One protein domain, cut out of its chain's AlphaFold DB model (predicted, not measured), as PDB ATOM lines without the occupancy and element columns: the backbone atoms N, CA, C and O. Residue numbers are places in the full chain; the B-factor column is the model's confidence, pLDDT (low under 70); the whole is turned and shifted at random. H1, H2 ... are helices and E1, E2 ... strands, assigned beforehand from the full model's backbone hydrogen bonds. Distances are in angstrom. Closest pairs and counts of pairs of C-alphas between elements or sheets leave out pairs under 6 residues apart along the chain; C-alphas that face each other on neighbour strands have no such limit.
ATOM      1  N   SER A 234     -11.651  -5.727  23.041       52.88
ATOM      2  CA  SER A 234     -12.359  -4.506  22.645       52.88
ATOM      3  C   SER A 234     -11.517  -3.582  21.748       52.88
ATOM      4  O   SER A 234     -10.480  -3.038  22.139       52.88
ATOM      5  N   ASN A 235     -12.010  -3.353  20.526       51.84
ATOM      6  CA  ASN A 235     -11.712  -2.145  19.760       51.84
ATOM      7  C   ASN A 235     -12.650  -1.044  20.264       51.84
ATOM      8  O   ASN A 235     -13.839  -1.175  20.034       51.84
ATOM      9  N   ILE A 236     -12.100  -0.033  20.953       51.19
ATOM     10  CA  ILE A 236     -12.484   1.396  21.136       51.19
ATOM     11  C   ILE A 236     -13.970   1.796  21.381       51.19
ATOM     12  O   ILE A 236     -14.199   2.818  22.021       51.19
ATOM     13  N   ASP A 237     -14.973   1.029  20.964       52.09
ATOM     14  CA  ASP A 237     -16.391   1.412  20.937       52.09
ATOM     15  C   ASP A 237     -17.144   1.175  22.263       52.09
ATOM     16  O   ASP A 237     -18.332   1.477  22.352       52.09
ATOM     17  N   ASP A 238     -16.467   0.680  23.306       58.25
ATOM     18  CA  ASP A 238     -17.005   0.584  24.670       58.25
ATOM     19  C   ASP A 238     -16.244   1.523  25.631       58.25
ATOM     20  O   ASP A 238     -15.162   1.172  26.117       58.25
ATOM     21  N   PRO A 239     -16.796   2.714  25.936       58.78
ATOM     22  CA  PRO A 239     -16.160   3.698  26.810       58.78
ATOM     23  C   PRO A 239     -15.822   3.171  28.213       58.78
ATOM     24  O   PRO A 239     -14.825   3.593  28.798       58.78
ATOM     25  N   LEU A 240     -16.614   2.239  28.761       60.47
ATOM     26  CA  LEU A 240     -16.395   1.700  30.109       60.47
ATOM     27  C   LEU A 240     -15.208   0.733  30.139       60.47
ATOM     28  O   LEU A 240     -14.375   0.795  31.050       60.47
ATOM     29  N   SER A 241     -15.094  -0.125  29.122       60.47
ATOM     30  CA  SER A 241     -13.932  -0.998  28.919       60.47
ATOM     31  C   SER A 241     -12.646  -0.184  28.730       60.47
ATOM     32  O   SER A 241     -11.598  -0.529  29.283       60.47
ATOM     33  N   VAL A 242     -12.738   0.939  28.009       61.38
ATOM     34  CA  VAL A 242     -11.618   1.860  27.775       61.38
ATOM     35  C   VAL A 242     -11.131   2.489  29.084       61.38
ATOM     36  O   VAL A 242      -9.944   2.377  29.391       61.38
ATOM     37  N   ASP A 243     -12.019   3.071  29.894       69.44
ATOM     38  CA  ASP A 243     -11.645   3.706  31.169       69.44
ATOM     39  C   ASP A 243     -10.913   2.731  32.107       69.44
ATOM     40  O   ASP A 243      -9.881   3.059  32.696       69.44
ATOM     41  N   ARG A 244     -11.403   1.489  32.209       72.19
ATOM     42  CA  ARG A 244     -10.799   0.469  33.080       72.19
ATOM     43  C   ARG A 244      -9.454  -0.032  32.573       72.19
ATOM     44  O   ARG A 244      -8.551  -0.257  33.379       72.19
ATOM     45  N   LYS A 245      -9.291  -0.153  31.254       71.06
ATOM     46  CA  LYS A 245      -8.017  -0.521  30.618       71.06
ATOM     47  C   LYS A 245      -6.900   0.483  30.921       71.06
ATOM     48  O   LYS A 245      -5.729   0.099  30.925       71.06
ATOM     49  N   PHE A 246      -7.235   1.743  31.201       77.25
ATOM     50  CA  PHE A 246      -6.258   2.780  31.540       77.25
ATOM     51  C   PHE A 246      -5.917   2.872  33.035       77.25
ATOM     52  O   PHE A 246      -4.928   3.517  33.378       77.25
ATOM     53  N   LEU A 247      -6.625   2.172  33.928       85.75
ATOM     54  CA  LEU A 247      -6.269   2.141  35.355       85.75
ATOM     55  C   LEU A 247      -4.877   1.532  35.622       85.75
ATOM     56  O   LEU A 247      -4.132   2.108  36.416       85.75
ATOM     57  N   PRO A 248      -4.456   0.431  34.961       87.62
ATOM     58  CA  PRO A 248      -3.073  -0.038  35.045       87.62
ATOM     59  C   PRO A 248      -2.050   0.987  34.537       87.62
ATOM     60  O   PRO A 248      -0.982   1.110  35.128       87.62
ATOM     61  N   VAL A 249      -2.372   1.753  33.485       87.56
ATOM     62  CA  VAL A 249      -1.493   2.827  32.980       87.56
ATOM     63  C   VAL A 249      -1.320   3.910  34.038       87.56
ATOM     64  O   VAL A 249      -0.193   4.268  34.361       87.56
ATOM     65  N   ASP A 250      -2.420   4.390  34.615       89.00
ATOM     66  CA  ASP A 250      -2.393   5.401  35.672       89.00
ATOM     67  C   ASP A 250      -1.628   4.908  36.916       89.00
ATOM     68  O   ASP A 250      -0.846   5.647  37.520       89.00
ATOM     69  N   LEU A 251      -1.757   3.618  37.249       90.75
ATOM     70  CA  LEU A 251      -0.962   2.976  38.296       90.75
ATOM     71  C   LEU A 251       0.539   3.009  37.972       90.75
ATOM     72  O   LEU A 251       1.336   3.359  38.843       90.75
ATOM     73  N   PHE A 252       0.936   2.692  36.736       89.50
ATOM     74  CA  PHE A 252       2.336   2.749  36.300       89.50
ATOM     75  C   PHE A 252       2.897   4.176  36.301       89.50
ATOM     76  O   PHE A 252       4.023   4.385  36.757       89.50
ATOM     77  N   CYS A 253       2.102   5.162  35.881       87.75
ATOM     78  CA  CYS A 253       2.448   6.581  35.982       87.75
ATOM     79  C   CYS A 253       2.763   6.982  37.420       87.75
ATOM     80  O   CYS A 253       3.822   7.537  37.712       87.75
ATOM     81  N   LYS A 254       1.844   6.678  38.341       89.31
ATOM     82  CA  LYS A 254       1.954   7.055  39.759       89.31
ATOM     83  C   LYS A 254       3.021   6.254  40.505       89.31
ATOM     84  O   LYS A 254       3.536   6.715  41.519       89.31
ATOM     85  N   ALA A 255       3.413   5.106  39.961       86.12
ATOM     86  CA  ALA A 255       4.579   4.330  40.368       86.12
ATOM     87  C   ALA A 255       5.932   4.933  39.929       86.12
ATOM     88  O   ALA A 255       6.987   4.426  40.327       86.12
ATOM     89  N   GLY A 256       5.915   6.003  39.127       82.56
ATOM     90  CA  GLY A 256       7.109   6.700  38.651       82.56
ATOM     91  C   GLY A 256       7.611   6.251  37.277       82.56
ATOM     92  O   GLY A 256       8.737   6.594  36.923       82.56
ATOM     93  N   THR A 257       6.809   5.514  36.502       82.81
ATOM     94  CA  THR A 257       7.168   5.072  35.146       82.81
ATOM     95  C   THR A 257       6.339   5.820  34.104       82.81
ATOM     96  O   THR A 257       5.119   5.872  34.204       82.81
ATOM     97  N   SER A 258       6.964   6.362  33.056       79.00
ATOM     98  CA  SER A 258       6.293   7.227  32.065       79.00
ATOM     99  C   SER A 258       5.449   6.480  31.008       79.00
ATOM    100  O   SER A 258       5.439   6.856  29.835       79.00
ATOM    101  N   VAL A 259       4.733   5.422  31.400       83.50
ATOM    102  CA  VAL A 259       3.774   4.723  30.526       83.50
ATOM    103  C   VAL A 259       2.599   5.653  30.237       83.50
ATOM    104  O   VAL A 259       2.061   6.239  31.158       83.50
ATOM    105  N   ASN A 260       2.145   5.786  28.993       81.94
ATOM    106  CA  ASN A 260       0.940   6.574  28.689       81.94
ATOM    107  C   ASN A 260      -0.138   5.793  27.943       81.94
ATOM    108  O   ASN A 260      -1.220   6.325  27.699       81.94
ATOM    109  N   ASN A 261       0.143   4.547  27.562       82.94
ATOM    110  CA  ASN A 261      -0.814   3.707  26.868       82.94
ATOM    111  C   ASN A 261      -0.522   2.218  27.105       82.94
ATOM    112  O   ASN A 261       0.571   1.842  27.526       82.94
ATOM    113  N   ILE A 262      -1.498   1.367  26.798       85.00
ATOM    114  CA  ILE A 262      -1.351  -0.085  26.716       85.00
ATOM    115  C   ILE A 262      -1.758  -0.528  25.313       85.00
ATOM    116  O   ILE A 262      -2.905  -0.369  24.888       85.00
ATOM    117  N   MET A 263      -0.804  -1.109  24.595       83.06
ATOM    118  CA  MET A 263      -1.005  -1.683  23.274       83.06
ATOM    119  C   MET A 263      -1.423  -3.145  23.395       83.06
ATOM    120  O   MET A 263      -0.816  -3.918  24.130       83.06
ATOM    121  N   ARG A 264      -2.450  -3.529  22.641       82.25
ATOM    122  CA  ARG A 264      -2.833  -4.929  22.466       82.25
ATOM    123  C   ARG A 264      -1.990  -5.537  21.354       82.25
ATOM    124  O   ARG A 264      -1.879  -4.923  20.296       82.25
ATOM    125  N   VAL A 265      -1.430  -6.723  21.573       80.75
ATOM    126  CA  VAL A 265      -0.681  -7.441  20.534       80.75
ATOM    127  C   VAL A 265      -1.097  -8.907  20.470       80.75
ATOM    128  O   VAL A 265      -1.007  -9.594  21.491       80.75
ATOM    129  N   PRO A 266      -1.523  -9.412  19.298       78.56
ATOM    130  CA  PRO A 266      -1.853 -10.819  19.135       78.56
ATOM    131  C   PRO A 266      -0.610 -11.706  19.288       78.56
ATOM    132  O   PRO A 266       0.491 -11.388  18.833       78.56
ATOM    133  N   CYS A 267      -0.806 -12.842  19.944       78.12
ATOM    134  CA  CYS A 267       0.193 -13.873  20.167       78.12
ATOM    135  C   CYS A 267       0.119 -14.963  19.096       78.12
ATOM    136  O   CYS A 267      -0.949 -15.279  18.574       78.12
ATOM    137  N   SER A 268       1.252 -15.610  18.834       72.56
ATOM    138  CA  SER A 268       1.327 -16.755  17.934       72.56
ATOM    139  C   SER A 268       0.624 -17.981  18.523       72.56
ATOM    140  O   SER A 268       0.917 -18.426  19.639       72.56
ATOM    141  N   ASP A 269      -0.236 -18.613  17.721       64.94
ATOM    142  CA  ASP A 269      -0.928 -19.854  18.083       64.94
ATOM    143  C   ASP A 269       0.017 -21.012  18.425       64.94
ATOM    144  O   ASP A 269      -0.344 -21.886  19.215       64.94
ATOM    145  N   LYS A 270       1.234 -21.010  17.868       63.78
ATOM    146  CA  LYS A 270       2.212 -22.100  18.008       63.78
ATOM    147  C   LYS A 270       2.836 -22.198  19.400       63.78
ATOM    148  O   LYS A 270       3.310 -23.270  19.761       63.78
ATOM    149  N   ARG A 271       2.877 -21.099  20.163       61.59
ATOM    150  CA  ARG A 271       3.580 -21.033  21.461       61.59
ATOM    151  C   ARG A 271       2.661 -20.838  22.668       61.59
ATOM    152  O   ARG A 271       3.123 -20.902  23.800       61.59
ATOM    153  N   ARG A 272       1.354 -20.672  22.435       60.75
ATOM    154  CA  ARG A 272       0.308 -20.651  23.471       60.75
ATOM    155  C   ARG A 272      -0.828 -21.627  23.137       60.75
ATOM    156  O   ARG A 272      -1.901 -21.184  22.714       60.75
ATOM    157  N   PRO A 273      -0.618 -22.949  23.290       49.75
ATOM    158  CA  PRO A 273      -1.671 -23.938  23.059       49.75
ATOM    159  C   PRO A 273      -2.748 -23.967  24.164       49.75
ATOM    160  O   PRO A 273      -3.886 -24.336  23.883       49.75
ATOM    161  N   ASP A 274      -2.438 -23.521  25.387       49.16
ATOM    162  CA  ASP A 274      -3.102 -24.088  26.574       49.16
ATOM    163  C   ASP A 274      -4.271 -23.301  27.192       49.16
ATOM    164  O   ASP A 274      -4.930 -23.822  28.089       49.16
ATOM    165  N   TYR A 275      -4.594 -22.081  26.745       50.81
ATOM    166  CA  TYR A 275      -5.432 -21.198  27.583       50.81
ATOM    167  C   TYR A 275      -6.793 -20.745  27.036       50.81
ATOM    168  O   TYR A 275      -7.511 -20.037  27.752       50.81
ATOM    169  N   LEU A 276      -7.220 -21.156  25.834       49.88
ATOM    170  CA  LEU A 276      -8.472 -20.655  25.243       49.88
ATOM    171  C   LEU A 276      -9.234 -21.709  24.418       49.88
ATOM    172  O   LEU A 276      -8.795 -22.118  23.349       49.88
ATOM    173  N   LYS A 277     -10.446 -22.066  24.872       47.06
ATOM    174  CA  LYS A 277     -11.499 -22.657  24.018       47.06
ATOM    175  C   LYS A 277     -12.272 -21.590  23.215       47.06
ATOM    176  O   LYS A 277     -12.954 -21.954  22.263       47.06
ATOM    177  N   LYS A 278     -12.199 -20.302  23.597       45.47
ATOM    178  CA  LYS A 278     -12.860 -19.152  22.937       45.47
ATOM    179  C   LYS A 278     -12.170 -17.823  23.279       45.47
ATOM    180  O   LYS A 278     -12.176 -17.469  24.452       45.47
ATOM    181  N   GLY A 279     -11.661 -17.087  22.285       52.28
ATOM    182  CA  GLY A 279     -11.117 -15.722  22.426       52.28
ATOM    183  C   GLY A 279      -9.796 -15.516  21.671       52.28
ATOM    184  O   GLY A 279      -9.105 -16.491  21.372       52.28
ATOM    185  N   GLU A 280      -9.466 -14.264  21.343       56.88
ATOM    186  CA  GLU A 280      -8.185 -13.894  20.728       56.88
ATOM    187  C   GLU A 280      -7.046 -14.056  21.744       56.88
ATOM    188  O   GLU A 280      -7.164 -13.642  22.896       56.88
ATOM    189  N   LYS A 281      -5.943 -14.683  21.331       71.88
ATOM    190  CA  LYS A 281      -4.733 -14.783  22.149       71.88
ATOM    191  C   LYS A 281      -3.974 -13.481  21.978       71.88
ATOM    192  O   LYS A 281      -3.311 -13.316  20.961       71.88
ATOM    193  N   SER A 282      -4.057 -12.566  22.930       77.50
ATOM    194  CA  SER A 282      -3.234 -11.359  22.901       77.50
ATOM    195  C   SER A 282      -2.520 -11.155  24.231       77.50
ATOM    196  O   SER A 282      -2.643 -11.972  25.141       77.50
ATOM    197  N   ILE A 283      -1.664 -10.142  24.265       85.25
ATOM    198  CA  ILE A 283      -1.005  -9.631  25.461       85.25
ATOM    199  C   ILE A 283      -1.162  -8.117  25.492       85.25
ATOM    200  O   ILE A 283      -1.310  -7.466  24.449       85.25
ATOM    201  N   LEU A 284      -1.081  -7.553  26.692       87.56
ATOM    202  CA  LEU A 284      -1.134  -6.115  26.911       87.56
ATOM    203  C   LEU A 284       0.271  -5.574  27.179       87.56
ATOM    204  O   LEU A 284       0.892  -5.890  28.192       87.56
ATOM    205  N   ILE A 285       0.774  -4.744  26.270       88.62
ATOM    206  CA  ILE A 285       2.111  -4.150  26.325       88.62
ATOM    207  C   ILE A 285       1.992  -2.693  26.786       88.62
ATOM    208  O   ILE A 285       1.454  -1.871  26.040       88.62
ATOM    209  N   PRO A 286       2.502  -2.324  27.971       88.31
ATOM    210  CA  PRO A 286       2.614  -0.923  28.365       88.31
ATOM    211  C   PRO A 286       3.606  -0.177  27.455       88.31
ATOM    212  O   PRO A 286       4.706  -0.666  27.193       88.31
ATOM    213  N   VAL A 287       3.234   1.014  26.974       85.06
ATOM    214  CA  VAL A 287       4.055   1.831  26.060       85.06
ATOM    215  C   VAL A 287       4.090   3.308  26.471       85.06
ATOM    216  O   VAL A 287       3.135   3.837  27.039       85.06
ATOM    217  N   PHE A 288       5.202   3.985  26.165       75.12
ATOM    218  CA  PHE A 288       5.443   5.407  26.487       75.12
ATOM    219  C   PHE A 288       5.001   6.368  25.383       75.12
ATOM    220  O   PHE A 288       4.796   7.558  25.616       75.12
ATOM    221  N   LYS A 289       4.970   5.903  24.133       66.62
ATOM    222  CA  LYS A 289       4.561   6.691  22.970       66.62
ATOM    223  C   LYS A 289       4.177   5.736  21.853       66.62
ATOM    224  O   LYS A 289       4.951   4.846  21.511       66.62
ATOM    225  N   CYS A 290       3.001   5.959  21.279       56.34
ATOM    226  CA  CYS A 290       2.596   5.363  20.018       56.34
ATOM    227  C   CYS A 290       2.565   6.487  18.977       56.34
ATOM    228  O   CYS A 290       1.664   7.323  18.969       56.34
ATOM    229  N   SER A 291       3.608   6.576  18.156       55.50
ATOM    230  CA  SER A 291       3.606   7.391  16.936       55.50
ATOM    231  C   SER A 291       4.014   6.504  15.772       55.50
ATOM    232  O   SER A 291       4.719   5.526  16.008       55.50
ATOM    233  N   ASN A 292       3.586   6.848  14.553       52.34
ATOM    234  CA  ASN A 292       3.716   5.999  13.359       52.34
ATOM    235  C   ASN A 292       5.120   5.408  13.129       52.34
ATOM    236  O   ASN A 292       5.207   4.346  12.526       52.34
ATOM    237  N   ASP A 293       6.180   6.031  13.660       51.41
ATOM    238  CA  ASP A 293       7.564   5.592  13.446       51.41
ATOM    239  C   ASP A 293       8.323   5.205  14.730       51.41
ATOM    240  O   ASP A 293       9.426   4.660  14.653       51.41
ATOM    241  N   HIS A 294       7.770   5.456  15.924       61.09
ATOM    242  CA  HIS A 294       8.472   5.228  17.194       61.09
ATOM    243  C   HIS A 294       7.538   4.670  18.267       61.09
ATOM    244  O   HIS A 294       6.779   5.419  18.891       61.09
ATOM    245  N   LEU A 295       7.653   3.357  18.492       75.44
ATOM    246  CA  LEU A 295       7.159   2.678  19.683       75.44
ATOM    247  C   LEU A 295       8.289   2.609  20.714       75.44
ATOM    248  O   LEU A 295       9.364   2.071  20.435       75.44
ATOM    249  N   ILE A 296       8.043   3.151  21.902       79.94
ATOM    250  CA  ILE A 296       8.972   3.058  23.030       79.94
ATOM    251  C   ILE A 296       8.363   2.096  24.049       79.94
ATOM    252  O   ILE A 296       7.296   2.371  24.606       79.94
ATOM    253  N   LEU A 297       9.042   0.965  24.234       85.62
ATOM    254  CA  LEU A 297       8.704  -0.081  25.196       85.62
ATOM    255  C   LEU A 297       9.368   0.178  26.547       85.62
ATOM    256  O   LEU A 297      10.361   0.901  26.627       85.62
ATOM    257  N   LEU A 298       8.846  -0.486  27.579       87.50
ATOM    258  CA  LEU A 298       9.545  -0.641  28.850       87.50
ATOM    259  C   LEU A 298      10.890  -1.331  28.646       87.50
ATOM    260  O   LEU A 298      10.976  -2.386  28.014       87.50
ATOM    261  N   LYS A 299      11.929  -0.747  29.236       88.44
ATOM    262  CA  LYS A 299      13.192  -1.439  29.472       88.44
ATOM    263  C   LYS A 299      12.997  -2.504  30.545       88.44
ATOM    264  O   LYS A 299      12.075  -2.437  31.361       88.44
ATOM    265  N   ARG A 300      13.922  -3.462  30.585       90.50
ATOM    266  CA  ARG A 300      13.932  -4.525  31.592       90.50
ATOM    267  C   ARG A 300      13.876  -3.968  33.011       90.50
ATOM    268  O   ARG A 300      13.082  -4.433  33.818       90.50
ATOM    269  N   GLU A 301      14.684  -2.955  33.293       90.12
ATOM    270  CA  GLU A 301      14.806  -2.360  34.622       90.12
ATOM    271  C   GLU A 301      13.507  -1.659  35.046       90.12
ATOM    272  O   GLU A 301      13.139  -1.688  36.219       90.12
ATOM    273  N   GLU A 302      12.775  -1.072  34.094       89.38
ATOM    274  CA  GLU A 302      11.477  -0.432  34.337       89.38
ATOM    275  C   GLU A 302      10.384  -1.477  34.601       89.38
ATOM    276  O   GLU A 302       9.558  -1.294  35.496       89.38
ATOM    277  N   ALA A 303      10.402  -2.599  33.874       91.31
ATOM    278  CA  ALA A 303       9.511  -3.728  34.133       91.31
ATOM    279  C   ALA A 303       9.795  -4.374  35.501       91.31
ATOM    280  O   ALA A 303       8.870  -4.606  36.277       91.31
ATOM    281  N   GLU A 304      11.070  -4.590  35.843       90.94
ATOM    282  CA  GLU A 304      11.492  -5.090  37.157       90.94
ATOM    283  C   GLU A 304      11.116  -4.117  38.286       90.94
ATOM    284  O   GLU A 304      10.725  -4.546  39.373       90.94
ATOM    285  N   HIS A 305      11.195  -2.803  38.049       88.75
ATOM    286  CA  HIS A 305      10.724  -1.782  38.989       88.75
ATOM    287  C   HIS A 305       9.218  -1.900  39.244       88.75
ATOM    288  O   HIS A 305       8.796  -1.978  40.397       88.75
ATOM    289  N   LEU A 306       8.415  -1.999  38.183       90.12
ATOM    290  CA  LEU A 306       6.963  -2.160  38.290       90.12
ATOM    291  C   LEU A 306       6.564  -3.492  38.949       90.12
ATOM    292  O   LEU A 306       5.680  -3.501  39.806       90.12
ATOM    293  N   ASN A 307       7.245  -4.604  38.646       93.19
ATOM    294  CA  ASN A 307       6.978  -5.914  39.262       93.19
ATOM    295  C   ASN A 307       7.116  -5.890  40.793       93.19
ATOM    296  O   ASN A 307       6.353  -6.551  41.502       93.19
ATOM    297  N   LYS A 308       8.009  -5.058  41.347       90.38
ATOM    298  CA  LYS A 308       8.142  -4.921  42.808       90.38
ATOM    299  C   LYS A 308       6.894  -4.339  43.479       90.38
ATOM    300  O   LYS A 308       6.645  -4.648  44.641       90.38
ATOM    301  N   ILE A 309       6.103  -3.524  42.778       89.19
ATOM    302  CA  ILE A 309       4.845  -2.955  43.301       89.19
ATOM    303  C   ILE A 309       3.769  -4.035  43.410       89.19
ATOM    304  O   ILE A 309       2.951  -4.024  44.335       89.19
ATOM    305  N   PHE A 310       3.796  -4.992  42.486       89.44
ATOM    306  CA  PHE A 310       2.923  -6.158  42.496       89.44
ATOM    307  C   PHE A 310       3.384  -7.233  43.483       89.44
ATOM    308  O   PHE A 310       2.555  -7.979  43.995       89.44
ATOM    309  N   GLY A 311       4.682  -7.288  43.793       88.38
ATOM    310  CA  GLY A 311       5.266  -8.345  44.621       88.38
ATOM    311  C   GLY A 311       5.389  -9.685  43.886       88.38
ATOM    312  O   GLY A 311       5.595 -10.710  44.532       88.38
ATOM    313  N   MET A 312       5.250  -9.675  42.558       92.25
ATOM    314  CA  MET A 312       5.445 -10.813  41.661       92.25
ATOM    315  C   MET A 312       5.742 -10.323  40.238       92.25
ATOM    316  O   MET A 312       5.504  -9.156  39.912       92.25
ATOM    317  N   ASP A 313       6.205 -11.227  39.378       92.25
ATOM    318  CA  ASP A 313       6.511 -10.917  37.984       92.25
ATOM    319  C   ASP A 313       5.239 -10.857  37.126       92.25
ATOM    320  O   ASP A 313       4.792 -11.853  36.552       92.25
ATOM    321  N   VAL A 314       4.636  -9.668  37.064       92.50
ATOM    322  CA  VAL A 314       3.467  -9.353  36.225       92.50
ATOM    323  C   VAL A 314       3.888  -9.045  34.788       92.50
ATOM    324  O   VAL A 314       3.239  -9.495  33.848       92.50
ATOM    325  N   LEU A 315       4.966  -8.275  34.626       93.50
ATOM    326  CA  LEU A 315       5.536  -7.859  33.350       93.50
ATOM    327  C   LEU A 315       6.715  -8.771  33.011       93.50
ATOM    328  O   LEU A 315       7.837  -8.548  33.469       93.50
ATOM    329  N   ASN A 316       6.452  -9.810  32.221       90.62
ATOM    330  CA  ASN A 316       7.459 -10.782  31.787       90.62
ATOM    331  C   ASN A 316       7.906 -10.499  30.356       90.62
ATOM    332  O   ASN A 316       7.140  -9.928  29.582       90.62
ATOM    333  N   ASN A 317       9.116 -10.929  29.983       91.44
ATOM    334  CA  ASN A 317       9.516 -10.895  28.580       91.44
ATOM    335  C   ASN A 317       8.709 -11.937  27.787       91.44
ATOM    336  O   ASN A 317       8.849 -13.139  27.998       91.44
ATOM    337  N   MET A 318       7.873 -11.453  26.877       88.81
ATOM    338  CA  MET A 318       6.940 -12.226  26.066       88.81
ATOM    339  C   MET A 318       7.194 -12.050  24.568       88.81
ATOM    340  O   MET A 318       6.315 -12.358  23.768       88.81
ATOM    341  N   GLU A 319       8.381 -11.580  24.173       88.12
ATOM    342  CA  GLU A 319       8.747 -11.410  22.760       88.12
ATOM    343  C   GLU A 319       8.513 -12.699  21.960       88.12
ATOM    344  O   GLU A 319       7.874 -12.687  20.913       88.12
ATOM    345  N   ASP A 320       8.905 -13.830  22.545       84.44
ATOM    346  CA  ASP A 320       8.720 -15.171  22.000       84.44
ATOM    347  C   ASP A 320       7.255 -15.587  21.796       84.44
ATOM    348  O   ASP A 320       6.996 -16.559  21.084       84.44
ATOM    349  N   CYS A 321       6.301 -14.912  22.440       83.50
ATOM    350  CA  CYS A 321       4.872 -15.188  22.301       83.50
ATOM    351  C   CYS A 321       4.230 -14.400  21.155       83.50
ATOM    352  O   CYS A 321       3.139 -14.771  20.727       83.50
ATOM    353  N   VAL A 322       4.865 -13.333  20.666       84.19
ATOM    354  CA  VAL A 322       4.324 -12.462  19.614       84.19
ATOM    355  C   VAL A 322       4.640 -13.042  18.237       84.19
ATOM    356  O   VAL A 322       5.693 -13.639  18.025       84.19
ATOM    357  N   ASP A 323       3.714 -12.895  17.289       81.50
ATOM    358  CA  ASP A 323       3.944 -13.339  15.914       81.50
ATOM    359  C   ASP A 323       5.113 -12.575  15.264       81.50
ATOM    360  O   ASP A 323       5.205 -11.351  15.365       81.50
ATOM    361  N   GLU A 324       5.999 -13.291  14.570       82.69
ATOM    362  CA  GLU A 324       7.183 -12.716  13.923       82.69
ATOM    363  C   GLU A 324       6.817 -11.612  12.919       82.69
ATOM    364  O   GLU A 324       7.492 -10.585  12.854       82.69
ATOM    365  N   ILE A 325       5.702 -11.762  12.193       83.25
ATOM    366  CA  ILE A 325       5.214 -10.741  11.257       83.25
ATOM    367  C   ILE A 325       4.852  -9.460  12.015       83.25
ATOM    368  O   ILE A 325       5.131  -8.355  11.545       83.25
ATOM    369  N   VAL A 326       4.255  -9.595  13.201       82.44
ATOM    370  CA  VAL A 326       3.883  -8.462  14.055       82.44
ATOM    371  C   VAL A 326       5.125  -7.815  14.667       82.44
ATOM    372  O   VAL A 326       5.240  -6.588  14.631       82.44
ATOM    373  N   LEU A 327       6.090  -8.612  15.142       84.50
ATOM    374  CA  LEU A 327       7.381  -8.119  15.640       84.50
ATOM    375  C   LEU A 327       8.121  -7.299  14.582       84.50
ATOM    376  O   LEU A 327       8.580  -6.196  14.878       84.50
ATOM    377  N   LEU A 328       8.199  -7.805  13.349       84.12
ATOM    378  CA  LEU A 328       8.849  -7.122  12.231       84.12
ATOM    379  C   LEU A 328       8.106  -5.839  11.850       84.12
ATOM    380  O   LEU A 328       8.731  -4.789  11.705       84.12
ATOM    381  N   LYS A 329       6.772  -5.898  11.739       82.81
ATOM    382  CA  LYS A 329       5.935  -4.742  11.385       82.81
ATOM    383  C   LYS A 329       6.048  -3.607  12.403       82.81
ATOM    384  O   LYS A 329       6.031  -2.443  12.016       82.81
ATOM    385  N   LEU A 330       6.147  -3.941  13.688       78.50
ATOM    386  CA  LEU A 330       6.269  -2.972  14.777       78.50
ATOM    387  C   LEU A 330       7.731  -2.629  15.119       78.50
ATOM    388  O   LEU A 330       7.978  -1.801  15.994       78.50
ATOM    389  N   GLY A 331       8.707  -3.256  14.451       79.19
ATOM    390  CA  GLY A 331      10.131  -3.060  14.713       79.19
ATOM    391  C   GLY A 331      10.539  -3.426  16.144       79.19
ATOM    392  O   GLY A 331      11.307  -2.687  16.766       79.19
ATOM    393  N   LEU A 332       9.993  -4.516  16.693       79.31
ATOM    394  CA  LEU A 332      10.186  -4.949  18.088       79.31
ATOM    395  C   LEU A 332      11.159  -6.119  18.262       79.31
ATOM    396  O   LEU A 332      11.484  -6.461  19.394       79.31
ATOM    397  N   SER A 333      11.652  -6.699  17.168       80.06
ATOM    398  CA  SER A 333      12.591  -7.822  17.206       80.06
ATOM    399  C   SER A 333      13.882  -7.482  17.965       80.06
ATOM    400  O   SER A 333      14.528  -6.467  17.696       80.06
ATOM    401  N   GLY A 334      14.266  -8.354  18.893       79.06
ATOM    402  CA  GLY A 334      15.460  -8.276  19.731       79.06
ATOM    403  C   GLY A 334      15.398  -7.243  20.857       79.06
ATOM    404  O   GLY A 334      16.432  -6.963  21.462       79.06
ATOM    405  N   LYS A 335      14.234  -6.635  21.127       78.00
ATOM    406  CA  LYS A 335      14.106  -5.551  22.120       78.00
ATOM    407  C   LYS A 335      13.670  -6.025  23.506       78.00
ATOM    408  O   LYS A 335      13.829  -5.268  24.462       78.00
ATOM    409  N   GLY A 336      13.154  -7.249  23.629       85.06
ATOM    410  CA  GLY A 336      12.411  -7.690  24.805       85.06
ATOM    411  C   GLY A 336      11.046  -7.003  24.887       85.06
ATOM    412  O   GLY A 336      10.927  -5.787  24.751       85.06
ATOM    413  N   ILE A 337       9.990  -7.783  25.111       90.06
ATOM    414  CA  ILE A 337       8.620  -7.270  25.211       90.06
ATOM    415  C   ILE A 337       8.085  -7.582  26.598       90.06
ATOM    416  O   ILE A 337       7.646  -8.698  26.848       90.06
ATOM    417  N   TYR A 338       8.117  -6.599  27.497       92.12
ATOM    418  CA  TYR A 338       7.595  -6.746  28.855       92.12
ATOM    419  C   TYR A 338       6.097  -6.460  28.878       92.12
ATOM    420  O   TYR A 338       5.681  -5.312  28.722       92.12
ATOM    421  N   ALA A 339       5.292  -7.508  29.034       91.06
ATOM    422  CA  ALA A 339       3.846  -7.436  28.858       91.06
ATOM    423  C   ALA A 339       3.079  -8.129  29.985       91.06
ATOM    424  O   ALA A 339       3.612  -8.997  30.678       91.06
ATOM    425  N   ILE A 340       1.817  -7.731  30.139       90.50
ATOM    426  CA  ILE A 340       0.850  -8.375  31.022       90.50
ATOM    427  C   ILE A 340       0.201  -9.519  30.247       90.50
ATOM    428  O   ILE A 340      -0.397  -9.317  29.186       90.50
ATOM    429  N   ASP A 341       0.301 -10.716  30.810       87.31
ATOM    430  CA  ASP A 341      -0.372 -11.904  30.307       87.31
ATOM    431  C   ASP A 341      -1.781 -12.027  30.902       87.31
ATOM    432  O   ASP A 341      -1.952 -12.592  31.988       87.31
ATOM    433  N   CYS A 342      -2.808 -11.549  30.190       82.88
ATOM    434  CA  CYS A 342      -4.179 -11.653  30.697       82.88
ATOM    435  C   CYS A 342      -4.761 -13.067  30.602       82.88
ATOM    436  O   CYS A 342      -5.870 -13.313  31.077       82.88
ATOM    437  N   ALA A 343      -4.043 -14.020  30.003       80.19
ATOM    438  CA  ALA A 343      -4.427 -15.423  30.030       80.19
ATOM    439  C   ALA A 343      -3.981 -16.130  31.318       80.19
ATOM    440  O   ALA A 343      -4.469 -17.230  31.582       80.19
ATOM    441  N   ASN A 344      -3.103 -15.510  32.113       85.56
ATOM    442  CA  ASN A 344      -2.665 -16.039  33.394       85.56
ATOM    443  C   ASN A 344      -3.566 -15.519  34.542       85.56
ATOM    444  O   ASN A 344      -3.581 -14.315  34.834       85.56
ATOM    445  N   PRO A 345      -4.302 -16.411  35.234       86.81
ATOM    446  CA  PRO A 345      -5.212 -16.021  36.309       86.81
ATOM    447  C   PRO A 345      -4.499 -15.406  37.524       86.81
ATOM    448  O   PRO A 345      -5.061 -14.535  38.181       86.81
ATOM    449  N   ASP A 346      -3.261 -15.811  37.822       90.25
ATOM    450  CA  ASP A 346      -2.497 -15.258  38.946       90.25
ATOM    451  C   ASP A 346      -2.038 -13.821  38.657       90.25
ATOM    452  O   ASP A 346      -2.133 -12.949  39.523       90.25
ATOM    453  N   ILE A 347      -1.604 -13.557  37.418       91.31
ATOM    454  CA  ILE A 347      -1.198 -12.218  36.969       91.31
ATOM    455  C   ILE A 347      -2.399 -11.271  36.990       91.31
ATOM    456  O   ILE A 347      -2.336 -10.216  37.617       91.31
ATOM    457  N   THR A 348      -3.512 -11.650  36.359       89.38
ATOM    458  CA  THR A 348      -4.722 -10.806  36.292       89.38
ATOM    459  C   THR A 348      -5.318 -10.522  37.666       89.38
ATOM    460  O   THR A 348      -5.633  -9.370  37.969       89.38
ATOM    461  N   TYR A 349      -5.385 -11.531  38.538       91.56
ATOM    462  CA  TYR A 349      -5.748 -11.353  39.943       91.56
ATOM    463  C   TYR A 349      -4.846 -10.329  40.641       91.56
ATOM    464  O   TYR A 349      -5.341  -9.420  41.310       91.56
ATOM    465  N   CYS A 350      -3.526 -10.446  40.472       93.19
ATOM    466  CA  CYS A 350      -2.571  -9.548  41.108       93.19
ATOM    467  C   CYS A 350      -2.721  -8.102  40.621       93.19
ATOM    468  O   CYS A 350      -2.799  -7.184  41.444       93.19
ATOM    469  N   VAL A 351      -2.807  -7.889  39.302       91.69
ATOM    470  CA  VAL A 351      -2.969  -6.546  38.728       91.69
ATOM    471  C   VAL A 351      -4.282  -5.924  39.192       91.69
ATOM    472  O   VAL A 351      -4.277  -4.802  39.698       91.69
ATOM    473  N   MET A 352      -5.396  -6.657  39.097       90.19
ATOM    474  CA  MET A 352      -6.707  -6.138  39.476       90.19
ATOM    475  C   MET A 352      -6.783  -5.797  40.965       90.19
ATOM    476  O   MET A 352      -7.245  -4.717  41.335       90.19
ATOM    477  N   ASN A 353      -6.268  -6.680  41.820       92.19
ATOM    478  CA  ASN A 353      -6.208  -6.420  43.249       92.19
ATOM    479  C   ASN A 353      -5.339  -5.189  43.557       92.19
ATOM    480  O   ASN A 353      -5.724  -4.372  44.389       92.19
ATOM    481  N   LYS A 354      -4.206  -5.001  42.864       92.94
ATOM    482  CA  LYS A 354      -3.345  -3.829  43.076       92.94
ATOM    483  C   LYS A 354      -3.995  -2.529  42.606       92.94
ATOM    484  O   LYS A 354      -3.876  -1.523  43.304       92.94
ATOM    485  N   VAL A 355      -4.704  -2.550  41.476       92.38
ATOM    486  CA  VAL A 355      -5.502  -1.415  40.991       92.38
ATOM    487  C   VAL A 355      -6.544  -1.032  42.040       92.38
ATOM    488  O   VAL A 355      -6.552   0.110  42.489       92.38
ATOM    489  N   ILE A 356      -7.353  -1.985  42.513       92.56
ATOM    490  CA  ILE A 356      -8.378  -1.751  43.543       92.56
ATOM    491  C   ILE A 356      -7.764  -1.209  44.844       92.56
ATOM    492  O   ILE A 356      -8.220  -0.193  45.370       92.56
ATOM    493  N   GLU A 357      -6.699  -1.842  45.347       93.50
ATOM    494  CA  GLU A 357      -6.002  -1.424  46.573       93.50
ATOM    495  C   GLU A 357      -5.407  -0.015  46.471       93.50
ATOM    496  O   GLU A 357      -5.298   0.673  47.490       93.50
ATOM    497  N   SER A 358      -5.055   0.420  45.260       93.94
ATOM    498  CA  SER A 358      -4.474   1.738  44.990       93.94
ATOM    499  C   SER A 358      -5.519   2.785  44.590       93.94
ATOM    500  O   SER A 358      -5.159   3.943  44.418       93.94
ATOM    501  N   SER A 359      -6.798   2.420  44.444       94.56
ATOM    502  CA  SER A 359      -7.839   3.306  43.901       94.56
ATOM    503  C   SER A 359      -8.696   3.985  44.966       94.56
ATOM    504  O   SER A 359      -9.028   3.385  45.987       94.56
ATOM    505  N   VAL A 360      -9.165   5.196  44.687       95.56
ATOM    506  CA  VAL A 360     -10.290   5.880  45.348       95.56
ATOM    507  C   VAL A 360     -11.516   5.909  44.428       95.56
ATOM    508  O   VAL A 360     -11.386   5.714  43.221       95.56
ATOM    509  N   ILE A 361     -12.700   6.126  45.000       96.50
ATOM    510  CA  ILE A 361     -13.907   6.475  44.238       96.50
ATOM    511  C   ILE A 361     -13.882   7.982  43.976       96.50
ATOM    512  O   ILE A 361     -13.665   8.734  44.922       96.50
ATOM    513  N   ASN A 362     -14.073   8.413  42.726       94.50
ATOM    514  CA  ASN A 362     -14.128   9.831  42.347       94.50
ATOM    515  C   ASN A 362     -15.576  10.356  42.233       94.50
ATOM    516  O   ASN A 362     -16.534   9.615  42.446       94.50
ATOM    517  N   GLU A 363     -15.738  11.634  41.881       93.62
ATOM    518  CA  GLU A 363     -17.046  12.296  41.738       93.62
ATOM    519  C   GLU A 363     -17.968  11.667  40.677       93.62
ATOM    520  O   GLU A 363     -19.187  11.701  40.833       93.62
ATOM    521  N   ASP A 364     -17.394  11.013  39.664       92.19
ATOM    522  CA  ASP A 364     -18.122  10.256  38.635       92.19
ATOM    523  C   ASP A 364     -18.472   8.822  39.073       92.19
ATOM    524  O   ASP A 364     -18.996   8.028  38.290       92.19
ATOM    525  N   TYR A 365     -18.141   8.457  40.313       93.19
ATOM    526  CA  TYR A 365     -18.289   7.114  40.881       93.19
ATOM    527  C   TYR A 365     -17.507   6.040  40.122       93.19
ATOM    528  O   TYR A 365     -17.895   4.871  40.089       93.19
ATOM    529  N   LYS A 366     -16.371   6.439  39.549       92.31
ATOM    530  CA  LYS A 366     -15.379   5.572  38.912       92.31
ATOM    531  C   LYS A 366     -14.167   5.389  39.825       92.31
ATOM    532  O   LYS A 366     -13.987   6.103  40.813       92.31
ATOM    533  N   LEU A 367     -13.326   4.413  39.486       93.06
ATOM    534  CA  LEU A 367     -12.020   4.255  40.122       93.06
ATOM    535  C   LEU A 367     -11.053   5.322  39.601       93.06
ATOM    536  O   LEU A 367     -10.995   5.579  38.403       93.06
ATOM    537  N   SER A 368     -10.261   5.887  40.503       93.00
ATOM    538  CA  SER A 368      -9.105   6.730  40.194       93.00
ATOM    539  C   SER A 368      -7.937   6.283  41.061       93.00
ATOM    540  O   SER A 368      -8.128   6.050  42.255       93.00
ATOM    541  N   ILE A 369      -6.731   6.133  40.507       93.56
ATOM    542  CA  ILE A 369      -5.577   5.722  41.317       93.56
ATOM    543  C   ILE A 369      -5.193   6.871  42.257       93.56
ATOM    544  O   ILE A 369      -5.004   8.004  41.829       93.56
ATOM    545  N   ASP A 370      -5.023   6.601  43.543       91.31
ATOM    546  CA  ASP A 370      -4.530   7.583  44.504       91.31
ATOM    547  C   ASP A 370      -3.009   7.433  44.659       91.31
ATOM    548  O   ASP A 370      -2.560   6.397  45.164       91.31
ATOM    549  N   PRO A 371      -2.193   8.440  44.285       87.81
ATOM    550  CA  PRO A 371      -0.741   8.386  44.454       87.81
ATOM    551  C   PRO A 371      -0.308   8.060  45.887       87.81
ATOM    552  O   PRO A 371       0.694   7.379  46.081       87.81
ATOM    553  N   ALA A 372      -1.073   8.489  46.898       87.88
ATOM    554  CA  ALA A 372      -0.763   8.217  48.303       87.88
ATOM    555  C   ALA A 372      -0.936   6.736  48.689       87.88
ATOM    556  O   ALA A 372      -0.449   6.305  49.737       87.88
ATOM    557  N   ARG A 373      -1.647   5.961  47.861       86.25
ATOM    558  CA  ARG A 373      -1.932   4.534  48.062       86.25
ATOM    559  C   ARG A 373      -1.125   3.632  47.139       86.25
ATOM    560  O   ARG A 373      -1.060   2.430  47.390       86.25
ATOM    561  N   VAL A 374      -0.482   4.196  46.119       85.00
ATOM    562  CA  VAL A 374       0.543   3.485  45.360       85.00
ATOM    563  C   VAL A 374       1.752   3.308  46.280       85.00
ATOM    564  O   VAL A 374       2.224   4.291  46.853       85.00
TER     565      VAL A 374
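AT A GLANCE: This is residues 234 to 374 of the 490 residues of an uncharacterized protein of Wolbachia endosymbiont of Chrysomya megacephala (UniProt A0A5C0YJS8). A small core of strands, the twisted meander E1 E2 E3 with the strand pair E4 E5 packed on E2 through E5, has three helices, H2, H3 and H5, set at wide angles to one another around one end. The small hairpin of E6 and E7 packs on H2 and H5 there, while short H4 lies toward the opposite end of the domain. The printed part has 141 residues, with five named helices and seven named strands in the order H1 H2 E1 E2 E3 H3 E4 H4 E5 H5 E6 E7; the class is mixed, helices and strands, and its three sheets are antiparallel. It is compact, with a radius of gyration of the C-alphas of 15.1 A and spans of 44 by 33 by 31 A.

HOW THE PARTS SIT: H1, residues 239 to 245, and H2, residues 247 to 254, meet only through their link. E1, residues 261 to 266, E2, residues 282 to 291, and E3, residues 294 to 297, form a strongly twisted meander, each strand the antiparallel neighbour of the one before. In the hairpin E1 and E2, N 263 and O 285 are 2.8 A apart; in the hairpin E2 and E3, N 288 and O 296 are 3.1 A apart. E2 bends by 97 degrees at residue 288, and its pairing is staggered: residues 282 to 287 with E1, 287 to 291 with E3. H2 only grazes this sheet, with residues 248 to 252. H3, residues 300 to 310, comes closest to E4, residues 315 to 317, at the C-alphas of Ala 303 and Leu 315, 5.8 A apart. H4, residues 324 to 329, is not on the three-stranded sheet and is apart from H3. E5, residues 338 to 340, is antiparallel to E4, with N 339 and O 316 3.1 A apart. The closest C-alphas of E2 and E5 are those of Ile 285 and Ala 339, 4.5 A. H5, residues 345 to 358, touches H2 at a steep tilt of 59 degrees, closest at the C-alphas of Pro 248 and Val 355, 6.6 A. H5 only just touches H3, with residues 350 to 354 alone and 3 pairs of C-alphas within 8 A, the closest being Phe 310 and Cys 350, 6.6 A. In the hairpin of E6, residues 359 to 361, and E7, residues 367 to 369, N 360 and O 368 are 2.8 A apart. The closest C-alphas of H2 and E7 are those of Leu 251 and Ile 369, 6.2 A. Every O i to N i+4 pair is within hydrogen-bond range in H1, H2, H4 and H5; in H3, 5 of 7 are.

IN THESE COORDINATES: H1 begins at C-alpha 239, (-16.160, 3.698, 26.810). E1 is 16.5 A long, E2 20.8 A, H3 15.6 A and H5 19.8 A. H5 begins at C-alpha 345, (-5.212, -16.021, 36.309), and E7 ends at C-alpha 369, (-5.577, 5.722, 41.317).

THE WHOLE: The C-alphas of Lys 270 and Glu 363, the two farthest apart, are 46.0 A apart. The printed part has no cut. The link E1 to E2, residues 267 to 281, is long. The mean pLDDT of the printed part is 80.6; residues 234 to 243, 269 to 280 and 289 to 294 are under 70.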